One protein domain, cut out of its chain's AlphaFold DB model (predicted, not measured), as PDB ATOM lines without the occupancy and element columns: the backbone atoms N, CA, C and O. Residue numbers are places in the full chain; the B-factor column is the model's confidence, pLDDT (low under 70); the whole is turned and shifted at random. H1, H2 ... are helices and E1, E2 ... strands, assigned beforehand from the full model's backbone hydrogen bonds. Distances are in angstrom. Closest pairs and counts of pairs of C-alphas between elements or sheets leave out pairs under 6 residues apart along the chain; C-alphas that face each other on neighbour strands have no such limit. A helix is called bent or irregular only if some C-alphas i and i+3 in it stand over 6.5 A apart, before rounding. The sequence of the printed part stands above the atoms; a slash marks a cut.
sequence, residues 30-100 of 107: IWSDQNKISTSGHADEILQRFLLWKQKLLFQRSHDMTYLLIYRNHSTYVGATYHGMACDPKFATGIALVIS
ATOM      1  N   ILE A  30     -45.770  17.214 -25.310       87.44
ATOM      2  CA  ILE A  30     -46.627  16.820 -26.429       87.44
ATOM      3  C   ILE A  30     -47.182  18.090 -27.069       87.44
ATOM      4  O   ILE A  30     -47.721  18.957 -26.382       87.44
ATOM      5  N   TRP A  31     -47.059  18.200 -28.390       89.44
ATOM      6  CA  TRP A  31     -47.591  19.319 -29.164       89.44
ATOM      7  C   TRP A  31     -48.945  18.931 -29.771       89.44
ATOM      8  O   TRP A  31     -49.002  18.460 -30.902       89.44
ATOM      9  N   SER A  32     -50.025  19.084 -28.996       83.56
ATOM     10  CA  SER A  32     -51.391  18.708 -29.400       83.56
ATOM     11  C   SER A  32     -52.032  19.689 -30.377       83.56
ATOM     12  O   SER A  32     -52.707  19.269 -31.311       83.56
ATOM     13  N   ASP A  33     -51.825  20.988 -30.160       86.75
ATOM     14  CA  ASP A  33     -52.571  22.019 -30.888       86.75
ATOM     15  C   ASP A  33     -51.873  22.361 -32.205       86.75
ATOM     16  O   ASP A  33     -52.460  22.348 -33.284       86.75
ATOM     17  N   GLN A  34     -50.577  22.665 -32.109       86.81
ATOM     18  CA  GLN A  34     -49.737  23.003 -33.244       86.81
ATOM     19  C   GLN A  34     -48.280  22.672 -32.937       86.81
ATOM     20  O   GLN A  34     -47.786  22.900 -31.826       86.81
ATOM     21  N   ASN A  35     -47.569  22.201 -33.961       90.12
ATOM     22  CA  ASN A  35     -46.124  22.023 -33.900       90.12
ATOM     23  C   ASN A  35     -45.437  23.357 -33.591       90.12
ATOM     24  O   ASN A  35     -45.658  24.356 -34.276       90.12
ATOM     25  N   LYS A  36     -44.556  23.365 -32.586       90.69
ATOM     26  CA  LYS A  36     -43.821  24.576 -32.191       90.69
ATOM     27  C   LYS A  36     -42.718  24.966 -33.179       90.69
ATOM     28  O   LYS A  36     -42.225  26.090 -33.141       90.69
ATOM     29  N   ILE A  37     -42.340  24.042 -34.062       94.12
ATOM     30  CA  ILE A  37     -41.430  24.266 -35.187       94.12
ATOM     31  C   ILE A  37     -42.023  23.674 -36.465       94.12
ATOM     32  O   ILE A  37     -42.818  22.736 -36.419       94.12
ATOM     33  N   SER A  38     -41.578  24.166 -37.621       93.88
ATOM     34  CA  SER A  38     -41.895  23.513 -38.891       93.88
ATOM     35  C   SER A  38     -41.151  22.180 -39.017       93.88
ATOM     36  O   SER A  38     -39.917  22.154 -39.022       93.88
ATOM     37  N   THR A  39     -41.910  21.094 -39.175       91.25
ATOM     38  CA  THR A  39     -41.422  19.719 -39.373       91.25
ATOM     39  C   THR A  39     -41.306  19.330 -40.851       91.25
ATOM     40  O   THR A  39     -41.121  18.152 -41.165       91.25
ATOM     41  N   SER A  40     -41.407  20.294 -41.774       89.88
ATOM     42  CA  SER A  40     -41.185  20.087 -43.208       89.88
ATOM     43  C   SER A  40     -39.700  20.170 -43.578       89.88
ATOM     44  O   SER A  40     -38.926  20.878 -42.929       89.88
ATOM     45  N   GLY A  41     -39.319  19.466 -44.648       89.94
ATOM     46  CA  GLY A  41     -37.948  19.437 -45.168       89.94
ATOM     47  C   GLY A  41     -37.133  18.225 -44.713       89.94
ATOM     48  O   GLY A  41     -37.680  17.244 -44.179       89.94
ATOM     49  N   HIS A  42     -35.825  18.303 -44.967       91.50
ATOM     50  CA  HIS A  42     -34.844  17.275 -44.620       91.50
ATOM     51  C   HIS A  42     -34.607  17.195 -43.110       91.50
ATOM     52  O   HIS A  42     -34.909  18.123 -42.360       91.50
ATOM     53  N   ALA A  43     -34.049  16.067 -42.665       91.94
ATOM     54  CA  ALA A  43     -33.750  15.808 -41.259       91.94
ATOM     55  C   ALA A  43     -32.935  16.944 -40.621       91.94
ATOM     56  O   ALA A  43     -33.283  17.446 -39.556       91.94
ATOM     57  N   ASP A  44     -31.884  17.371 -41.316       94.25
ATOM     58  CA  ASP A  44     -30.896  18.305 -40.785       94.25
ATOM     59  C   ASP A  44     -31.468  19.717 -40.633       94.25
ATOM     60  O   ASP A  44     -31.220  20.395 -39.635       94.25
ATOM     61  N   GLU A  45     -32.325  20.136 -41.569       95.00
ATOM     62  CA  GLU A  45     -33.041  21.412 -41.481       95.00
ATOM     63  C   GLU A  45     -33.968  21.446 -40.259       95.00
ATOM     64  O   GLU A  45     -34.067  22.453 -39.553       95.00
ATOM     65  N   ILE A  46     -34.654  20.333 -39.992       95.00
ATOM     66  CA  ILE A  46     -35.565  20.219 -38.854       95.00
ATOM     67  C   ILE A  46     -34.774  20.169 -37.549       95.00
ATOM     68  O   ILE A  46     -35.151  20.845 -36.594       95.00
ATOM     69  N   LEU A  47     -33.659  19.434 -37.519       95.75
ATOM     70  CA  LEU A  47     -32.740  19.394 -36.383       95.75
ATOM     71  C   LEU A  47     -32.232  20.797 -36.033       95.75
ATOM     72  O   LEU A  47     -32.255  21.181 -34.865       95.75
ATOM     73  N   GLN A  48     -31.847  21.596 -37.033       96.00
ATOM     74  CA  GLN A  48     -31.397  22.970 -36.816       96.00
ATOM     75  C   GLN A  48     -32.508  23.852 -36.225       96.00
ATOM     76  O   GLN A  48     -32.272  24.594 -35.269       96.00
ATOM     77  N   ARG A  49     -33.739  23.765 -36.746       95.62
ATOM     78  CA  ARG A  49     -34.889  24.505 -36.186       95.62
ATOM     79  C   ARG A  49     -35.203  24.057 -34.761       95.62
ATOM     80  O   ARG A  49     -35.488  24.895 -33.907       95.62
ATOM     81  N   PHE A  50     -35.124  22.754 -34.499       94.12
ATOM     82  CA  PHE A  50     -35.360  22.187 -33.177       94.12
ATOM     83  C   PHE A  50     -34.309  22.643 -32.165       94.12
ATOM     84  O   PHE A  50     -34.665  23.053 -31.063       94.12
ATOM     85  N   LEU A  51     -33.035  22.679 -32.559       92.75
ATOM     86  CA  LEU A  51     -31.949  23.217 -31.743       92.75
ATOM     87  C   LEU A  51     -32.216  24.675 -31.338       92.75
ATOM     88  O   LEU A  51     -32.106  25.019 -30.160       92.75
ATOM     89  N   LEU A  52     -32.601  25.524 -32.296       92.81
ATOM     90  CA  LEU A  52     -32.907  26.936 -32.036       92.81
ATOM     91  C   LEU A  52     -34.120  27.106 -31.116       92.81
ATOM     92  O   LEU A  52     -34.129  27.985 -30.257       92.81
ATOM     93  N   TRP A  53     -35.140  26.266 -31.281       90.81
ATOM     94  CA  TRP A  53     -36.301  26.238 -30.394       90.81
ATOM     95  C   TRP A  53     -35.914  25.813 -28.971       90.81
ATOM     96  O   TRP A  53     -36.251  26.515 -28.015       90.81
ATOM     97  N   LYS A  54     -35.120  24.739 -28.833       87.31
ATOM     98  CA  LYS A  54     -34.608  24.230 -27.551       87.31
ATOM     99  C   LYS A  54     -33.884  25.334 -26.781       87.31
ATOM    100  O   LYS A  54     -34.165  25.555 -25.608       87.31
ATOM    101  N   GLN A  55     -32.994  26.057 -27.461       86.88
ATOM    102  CA  GLN A  55     -32.191  27.133 -26.869       86.88
ATOM    103  C   GLN A  55     -33.020  28.337 -26.395       86.88
ATOM    104  O   GLN A  55     -32.586  29.040 -25.488       86.88
ATOM    105  N   LYS A  56     -34.202  28.582 -26.979       86.00
ATOM    106  CA  LYS A  56     -35.085  29.690 -26.575       86.00
ATOM    107  C   LYS A  56     -35.940  29.373 -25.347       86.00
ATOM    108  O   LYS A  56     -36.280  30.286 -24.606       86.00
ATOM    109  N   LEU A  57     -36.330  28.111 -25.167       74.25
ATOM    110  CA  LEU A  57     -37.295  27.700 -24.138       74.25
ATOM    111  C   LEU A  57     -36.647  27.090 -22.903       74.25
ATOM    112  O   LEU A  57     -37.132  27.281 -21.790       74.25
ATOM    113  N   LEU A  58     -35.563  26.345 -23.089       65.00
ATOM    114  CA  LEU A  58     -34.902  25.655 -21.998       65.00
ATOM    115  C   LEU A  58     -33.758  26.529 -21.502       65.00
ATOM    116  O   LEU A  58     -32.643  26.476 -22.021       65.00
ATOM    117  N   PHE A  59     -34.029  27.300 -20.446       57.78
ATOM    118  CA  PHE A  59     -32.986  27.766 -19.536       57.78
ATOM    119  C   PHE A  59     -32.322  26.527 -18.902       57.78
ATOM    120  O   PHE A  59     -32.706  26.047 -17.842       57.78
ATOM    121  N   GLN A  60     -31.360  25.961 -19.631       56.84
ATOM    122  CA  GLN A  60     -30.226  25.199 -19.124       56.84
ATOM    123  C   GLN A  60     -30.546  24.053 -18.138       56.84
ATOM    124  O   GLN A  60     -30.026  24.009 -17.027       56.84
ATOM    125  N   ARG A  61     -31.295  23.027 -18.567       57.97
ATOM    126  CA  ARG A  61     -31.051  21.674 -18.025       57.97
ATOM    127  C   ARG A  61     -29.843  21.094 -18.750       57.97
ATOM    128  O   ARG A  61     -29.976  20.458 -19.787       57.97
ATOM    129  N   SER A  62     -28.652  21.405 -18.243       60.16
ATOM    130  CA  SER A  62     -27.375  21.217 -18.945       60.16
ATOM    131  C   SER A  62     -26.946  19.767 -19.179       60.16
ATOM    132  O   SER A  62     -25.925  19.556 -19.826       60.16
ATOM    133  N   HIS A  63     -27.681  18.779 -18.671       67.31
ATOM    134  CA  HIS A  63     -27.245  17.377 -18.674       67.31
ATOM    135  C   HIS A  63     -28.201  16.427 -19.403       67.31
ATOM    136  O   HIS A  63     -27.884  15.249 -19.550       67.31
ATOM    137  N   ASP A  64     -29.336  16.927 -19.895       77.19
ATOM    138  CA  ASP A  64     -30.363  16.090 -20.513       77.19
ATOM    139  C   ASP A  64     -30.245  16.129 -22.044       77.19
ATOM    140  O   ASP A  64     -30.215  17.197 -22.661       77.19
ATOM    141  N   MET A  65     -30.236  14.956 -22.678       84.81
ATOM    142  CA  MET A  65     -30.383  14.851 -24.132       84.81
ATOM    143  C   MET A  65     -31.854  15.009 -24.522       84.81
ATOM    144  O   MET A  65     -32.717  14.314 -23.990       84.81
ATOM    145  N   THR A  66     -32.152  15.899 -25.474       88.88
ATOM    146  CA  THR A  66     -33.537  16.159 -25.913       88.88
ATOM    147  C   THR A  66     -33.804  15.605 -27.309       88.88
ATOM    148  O   THR A  66     -33.139  16.000 -28.266       88.88
ATOM    149  N   TYR A  67     -34.819  14.753 -27.446       91.12
ATOM    150  CA  TYR A  67     -35.234  14.195 -28.733       91.12
ATOM    151  C   TYR A  67     -36.616  14.692 -29.154       91.12
ATOM    152  O   TYR A  67     -37.544  14.683 -28.348       91.12
ATOM    153  N   LEU A  68     -36.758  15.071 -30.427       92.50
ATOM    154  CA  LEU A  68     -38.055  15.323 -31.056       92.50
ATOM    155  C   LEU A  68     -38.489  14.103 -31.867       92.50
ATOM    156  O   LEU A  68     -37.786  13.680 -32.785       92.50
ATOM    157  N   LEU A  69     -39.666  13.567 -31.555       92.06
ATOM    158  CA  LEU A  69     -40.286  12.486 -32.317       92.06
ATOM    159  C   LEU A  69     -41.252  13.078 -33.342       92.06
ATOM    160  O   LEU A  69     -42.141  13.849 -32.984       92.06
ATOM    161  N   ILE A  70     -41.083  12.721 -34.612       89.88
ATOM    162  CA  ILE A  70     -41.915  13.227 -35.707       89.88
ATOM    163  C   ILE A  70     -42.510  12.044 -36.454       89.88
ATOM    164  O   ILE A  70     -41.783  11.210 -36.991       89.88
ATOM    165  N   TYR A  71     -43.834  12.003 -36.538       87.06
ATOM    166  CA  TYR A  71     -44.543  10.979 -37.295       87.06
ATOM    167  C   TYR A  71     -44.601  11.352 -38.774       87.06
ATOM    168  O   TYR A  71     -44.988  12.467 -39.130       87.06
ATOM    169  N   ARG A  72     -44.199  10.422 -39.644       83.12
ATOM    170  CA  ARG A  72     -44.283  10.567 -41.103       83.12
ATOM    171  C   ARG A  72     -44.793   9.281 -41.744       83.12
ATOM    172  O   ARG A  72     -44.502   8.187 -41.269       83.12
ATOM    173  N   ASN A  73     -45.516   9.414 -42.857       79.38
ATOM    174  CA  ASN A  73     -45.995   8.259 -43.627       79.38
ATOM    175  C   ASN A  73     -44.850   7.574 -44.381       79.38
ATOM    176  O   ASN A  73     -44.772   6.351 -44.419       79.38
ATOM    177  N   HIS A  74     -43.925   8.367 -44.927       76.94
ATOM    178  CA  HIS A  74     -42.763   7.874 -45.659       76.94
ATOM    179  C   HIS A  74     -41.513   8.664 -45.269       76.94
ATOM    180  O   HIS A  74     -41.558   9.887 -45.116       76.94
ATOM    181  N   SER A  75     -40.397   7.957 -45.106       79.31
ATOM    182  CA  SER A  75     -39.077   8.546 -44.899       79.31
ATOM    183  C   SER A  75     -37.994   7.573 -45.357       79.31
ATOM    184  O   SER A  75     -38.103   6.375 -45.113       79.31
ATOM    185  N   THR A  76     -36.941   8.089 -45.988       83.38
ATOM    186  CA  THR A  76     -35.733   7.325 -46.348       83.38
ATOM    187  C   THR A  76     -34.683   7.321 -45.232       83.38
ATOM    188  O   THR A  76     -33.668   6.643 -45.347       83.38
ATOM    189  N   TYR A  77     -34.921   8.062 -44.147       84.00
ATOM    190  CA  TYR A  77     -34.021   8.193 -43.002       84.00
ATOM    191  C   TYR A  77     -34.789   8.109 -41.678       84.00
ATOM    192  O   TYR A  77     -35.969   8.456 -41.595       84.00
ATOM    193  N   VAL A  78     -34.105   7.655 -40.628       88.50
ATOM    194  CA  VAL A  78     -34.705   7.404 -39.304       88.50
ATOM    195  C   VAL A  78     -34.586   8.591 -38.343       88.50
ATOM    196  O   VAL A  78     -35.224   8.598 -37.296       88.50
ATOM    197  N   GLY A  79     -33.790   9.608 -38.679       92.00
ATOM    198  CA  GLY A  79     -33.551  10.766 -37.819       92.00
ATOM    199  C   GLY A  79     -32.278  11.527 -38.175       92.00
ATOM    200  O   GLY A  79     -31.639  11.224 -39.180       92.00
ATOM    201  N   ALA A  80     -31.922  12.501 -37.337       94.62
ATOM    202  CA  ALA A  80     -30.664  13.247 -37.402       94.62
ATOM    203  C   ALA A  80     -30.229  13.706 -36.004       94.62
ATOM    204  O   ALA A  80     -31.062  13.943 -35.126       94.62
ATOM    205  N   THR A  81     -28.918  13.829 -35.794       93.94
ATOM    206  CA  THR A  81     -28.310  14.304 -34.543       93.94
ATOM    207  C   THR A  81     -26.933  14.910 -34.817       93.94
ATOM    208  O   THR A  81     -26.309  14.597 -35.831       93.94
ATOM    209  N   TYR A  82     -26.435  15.748 -33.908       91.25
ATOM    210  CA  TYR A  82     -25.066  16.255 -33.979       91.25
ATOM    211  C   TYR A  82     -24.074  15.202 -33.472       91.25
ATOM    212  O   TYR A  82     -24.120  14.768 -32.319       91.25
ATOM    213  N   HIS A  83     -23.151  14.789 -34.340       88.69
ATOM    214  CA  HIS A  83     -22.147  13.782 -34.009       88.69
ATOM    215  C   HIS A  83     -21.209  14.258 -32.887       88.69
ATOM    216  O   HIS A  83     -20.719  15.384 -32.921       88.69
ATOM    217  N   GLY A  84     -20.934  13.392 -31.904       85.06
ATOM    218  CA  GLY A  84     -20.008  13.686 -30.800       85.06
ATOM    219  C   GLY A  84     -20.505  14.723 -29.787       85.06
ATOM    220  O   GLY A  84     -19.759  15.084 -28.887       85.06
ATOM    221  N   MET A  85     -21.754  15.179 -29.902       88.06
ATOM    222  CA  MET A  85     -22.323  16.233 -29.052       88.06
ATOM    223  C   MET A  85     -23.170  15.697 -27.892       88.06
ATOM    224  O   MET A  85     -23.970  16.423 -27.297       88.06
ATOM    225  N   ALA A  86     -23.017  14.413 -27.566       77.94
ATOM    226  CA  ALA A  86     -23.634  13.852 -26.375       77.94
ATOM    227  C   ALA A  86     -23.161  14.637 -25.139       77.94
ATOM    228  O   ALA A  86     -21.980  14.951 -25.017       77.94
ATOM    229  N   CYS A  87     -24.091  14.971 -24.243       78.62
ATOM    230  CA  CYS A  87     -23.851  15.775 -23.037       78.62
ATOM    231  C   CYS A  87     -23.445  17.245 -23.265       78.62
ATOM    232  O   CYS A  87     -23.314  17.975 -22.282       78.62
ATOM    233  N   ASP A  88     -23.290  17.719 -24.509       85.56
ATOM    234  CA  ASP A  88     -23.131  19.151 -24.762       85.56
ATOM    235  C   ASP A  88     -24.479  19.854 -24.516       85.56
ATOM    236  O   ASP A  88     -25.455  19.584 -25.218       85.56
ATOM    237  N   PRO A  89     -24.593  20.786 -23.559       81.50
ATOM    238  CA  PRO A  89     -25.880  21.382 -23.200       81.50
ATOM    239  C   PRO A  89     -26.558  22.100 -24.376       81.50
ATOM    240  O   PRO A  89     -27.791  22.158 -24.463       81.50
ATOM    241  N   LYS A  90     -25.769  22.624 -25.320       84.06
ATOM    242  CA  LYS A  90     -26.269  23.283 -26.522       84.06
ATOM    243  C   LYS A  90     -26.672  22.236 -27.548       84.06
ATOM    244  O   LYS A  90     -27.820  22.262 -27.983       84.06
ATOM    245  N   PHE A  91     -25.803  21.283 -27.867       88.62
ATOM    246  CA  PHE A  91     -25.958  20.398 -29.025       88.62
ATOM    247  C   PHE A  91     -26.481  18.985 -28.731       88.62
ATOM    248  O   PHE A  91     -26.748  18.255 -29.682       88.62
ATOM    249  N   ALA A  92     -26.704  18.615 -27.465       89.19
ATOM    250  CA  ALA A  92     -27.305  17.344 -27.047       89.19
ATOM    251  C   ALA A  92     -28.792  17.291 -27.425       89.19
ATOM    252  O   ALA A  92     -29.700  17.437 -26.598       89.19
ATOM    253  N   THR A  93     -29.046  17.172 -28.722       90.25
ATOM    254  CA  THR A  93     -30.374  17.104 -29.292       90.25
ATOM    255  C   THR A  93     -30.385  16.275 -30.563       90.25
ATOM    256  O   THR A  93     -29.423  16.276 -31.328       90.25
ATOM    257  N   GLY A  94     -31.489  15.573 -30.781       92.75
ATOM    258  CA  GLY A  94     -31.713  14.794 -31.982       92.75
ATOM    259  C   GLY A  94     -33.174  14.827 -32.393       92.75
ATOM    260  O   GLY A  94     -34.057  15.213 -31.625       92.75
ATOM    261  N   ILE A  95     -33.432  14.386 -33.611       93.88
ATOM    262  CA  ILE A  95     -34.778  14.105 -34.092       93.88
ATOM    263  C   ILE A  95     -34.853  12.638 -34.500       93.88
ATOM    264  O   ILE A  95     -33.896  12.101 -35.061       93.88
ATOM    265  N   ALA A  96     -35.989  12.003 -34.245       92.44
ATOM    266  CA  ALA A  96     -36.292  10.670 -34.741       92.44
ATOM    267  C   ALA A  96     -37.583  10.719 -35.556       92.44
ATOM    268  O   ALA A  96     -38.595  11.278 -35.124       92.44
ATOM    269  N   LEU A  97     -37.531  10.141 -36.750       89.81
ATOM    270  CA  LEU A  97     -38.685   9.993 -37.617       89.81
ATOM    271  C   LEU A  97     -39.318   8.629 -37.380       89.81
ATOM    272  O   LEU A  97     -38.699   7.592 -37.610       89.81
ATOM    273  N   VAL A  98     -40.568   8.647 -36.940       84.00
ATOM    274  CA  VAL A  98     -41.349   7.442 -36.683       84.00
ATOM    275  C   VAL A  98     -42.257   7.201 -37.881       84.00
ATOM    276  O   VAL A  98     -43.102   8.035 -38.215       84.00
ATOM    277  N   ILE A  99     -42.061   6.065 -38.551       80.44
ATOM    278  CA  ILE A  99     -42.884   5.676 -39.697       80.44
ATOM    279  C   ILE A  99     -44.208   5.127 -39.176       80.44
ATOM    280  O   ILE A  99     -44.250   4.135 -38.447       80.44
ATOM    281  N   SER A 100     -45.299   5.776 -39.566       62.94
ATOM    282  CA  SER A 100     -46.631   5.530 -39.011       62.94
ATOM    283  C   SER A 100     -47.349   4.325 -39.634       62.94
ATOM    284  O   SER A 100     -48.534   4.413 -39.940       62.94
TER     285      SER A 100
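AT A GLANCE: This is residues 30 to 100 of the 107 residues of the protein "Peptidase M12B domain-containing protein" of Macaca mulatta (UniProt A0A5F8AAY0). A small wall of three strands, E1, E3 and E2, has one helix, H1, running slantwise over one of its faces, with no named helix on the other face. E3 lies between the other two strands, while a 13-residue stretch with no named element, residues 30 to 42, comes before the helix. The printed part has 71 residues with one named helix and three named strands, in the order H1, E1, E2, E3; the sheet runs E1, E3, E2 and is mixed. The class is mixed, helices and strands, though under half of the residues, 32 of 71, are in named elements. The whole is compact, with a radius of gyration of the C-alphas of 12.1 A and spans of 33 by 29 by 17 A.

IN THESE COORDINATES: Strand E1 covers residues 66 to 72, 19.4 A from first to last C-alpha, beginning with C-alpha 66 at (-33.537, 16.159, -25.913). Strand E3 covers residues 93 to 99, 19.9 A long, and its C-alpha 99 is at (-42.884, 5.676, -39.697). Strand E2 is short, residues 79 to 81, 7.1 A. Helix H1 covers residues 43 to 57, 21.1 A, from C-alpha 43 at (-33.750, 15.808, -41.259); it is not bent.

HOW THE PARTS SIT: E3 is the inner strand, and E1 and E2 are edge strands. E1 and E3 are parallel at 23 degrees, with N 68 and O 94 at 3.0 A and N 98 and O 70 at 2.8 A, within hydrogen-bond range. E3 and E2 are antiparallel at 174 degrees and form a hairpin, with N 95 and O 80 at 2.8 A. E1 and E2 are apart. H1 is on the sheet at a height over the sheet of 8.8 A, in two layers, a helix on one face of a sheet. It lies over E3, and only just over E1 and E2, with 3 of its C-alphas falling on each. On the local plane its line and that of E3 stand at 52 degrees, slantwise to the strands. The closest C-alphas of H1 and E3 are those of Leu 47 and Ile 95, 6.1 A apart; those of H1 and E2 are Ala 43 and Ala 80, 5.6 A apart. In H1 every O i to N i+4 pair is within hydrogen-bond range.

THE WHOLE: The two C-alphas farthest apart are those of Phe 59 and His 74, 34.3 A. The printed part has no cut. The link from E2 to E3, 11 residues, is long; those from H1 to E1 and from E1 to E2 are short. The mean pLDDT of the printed part is 85.7, and residues 58 to 63 and residue 100 are under 70.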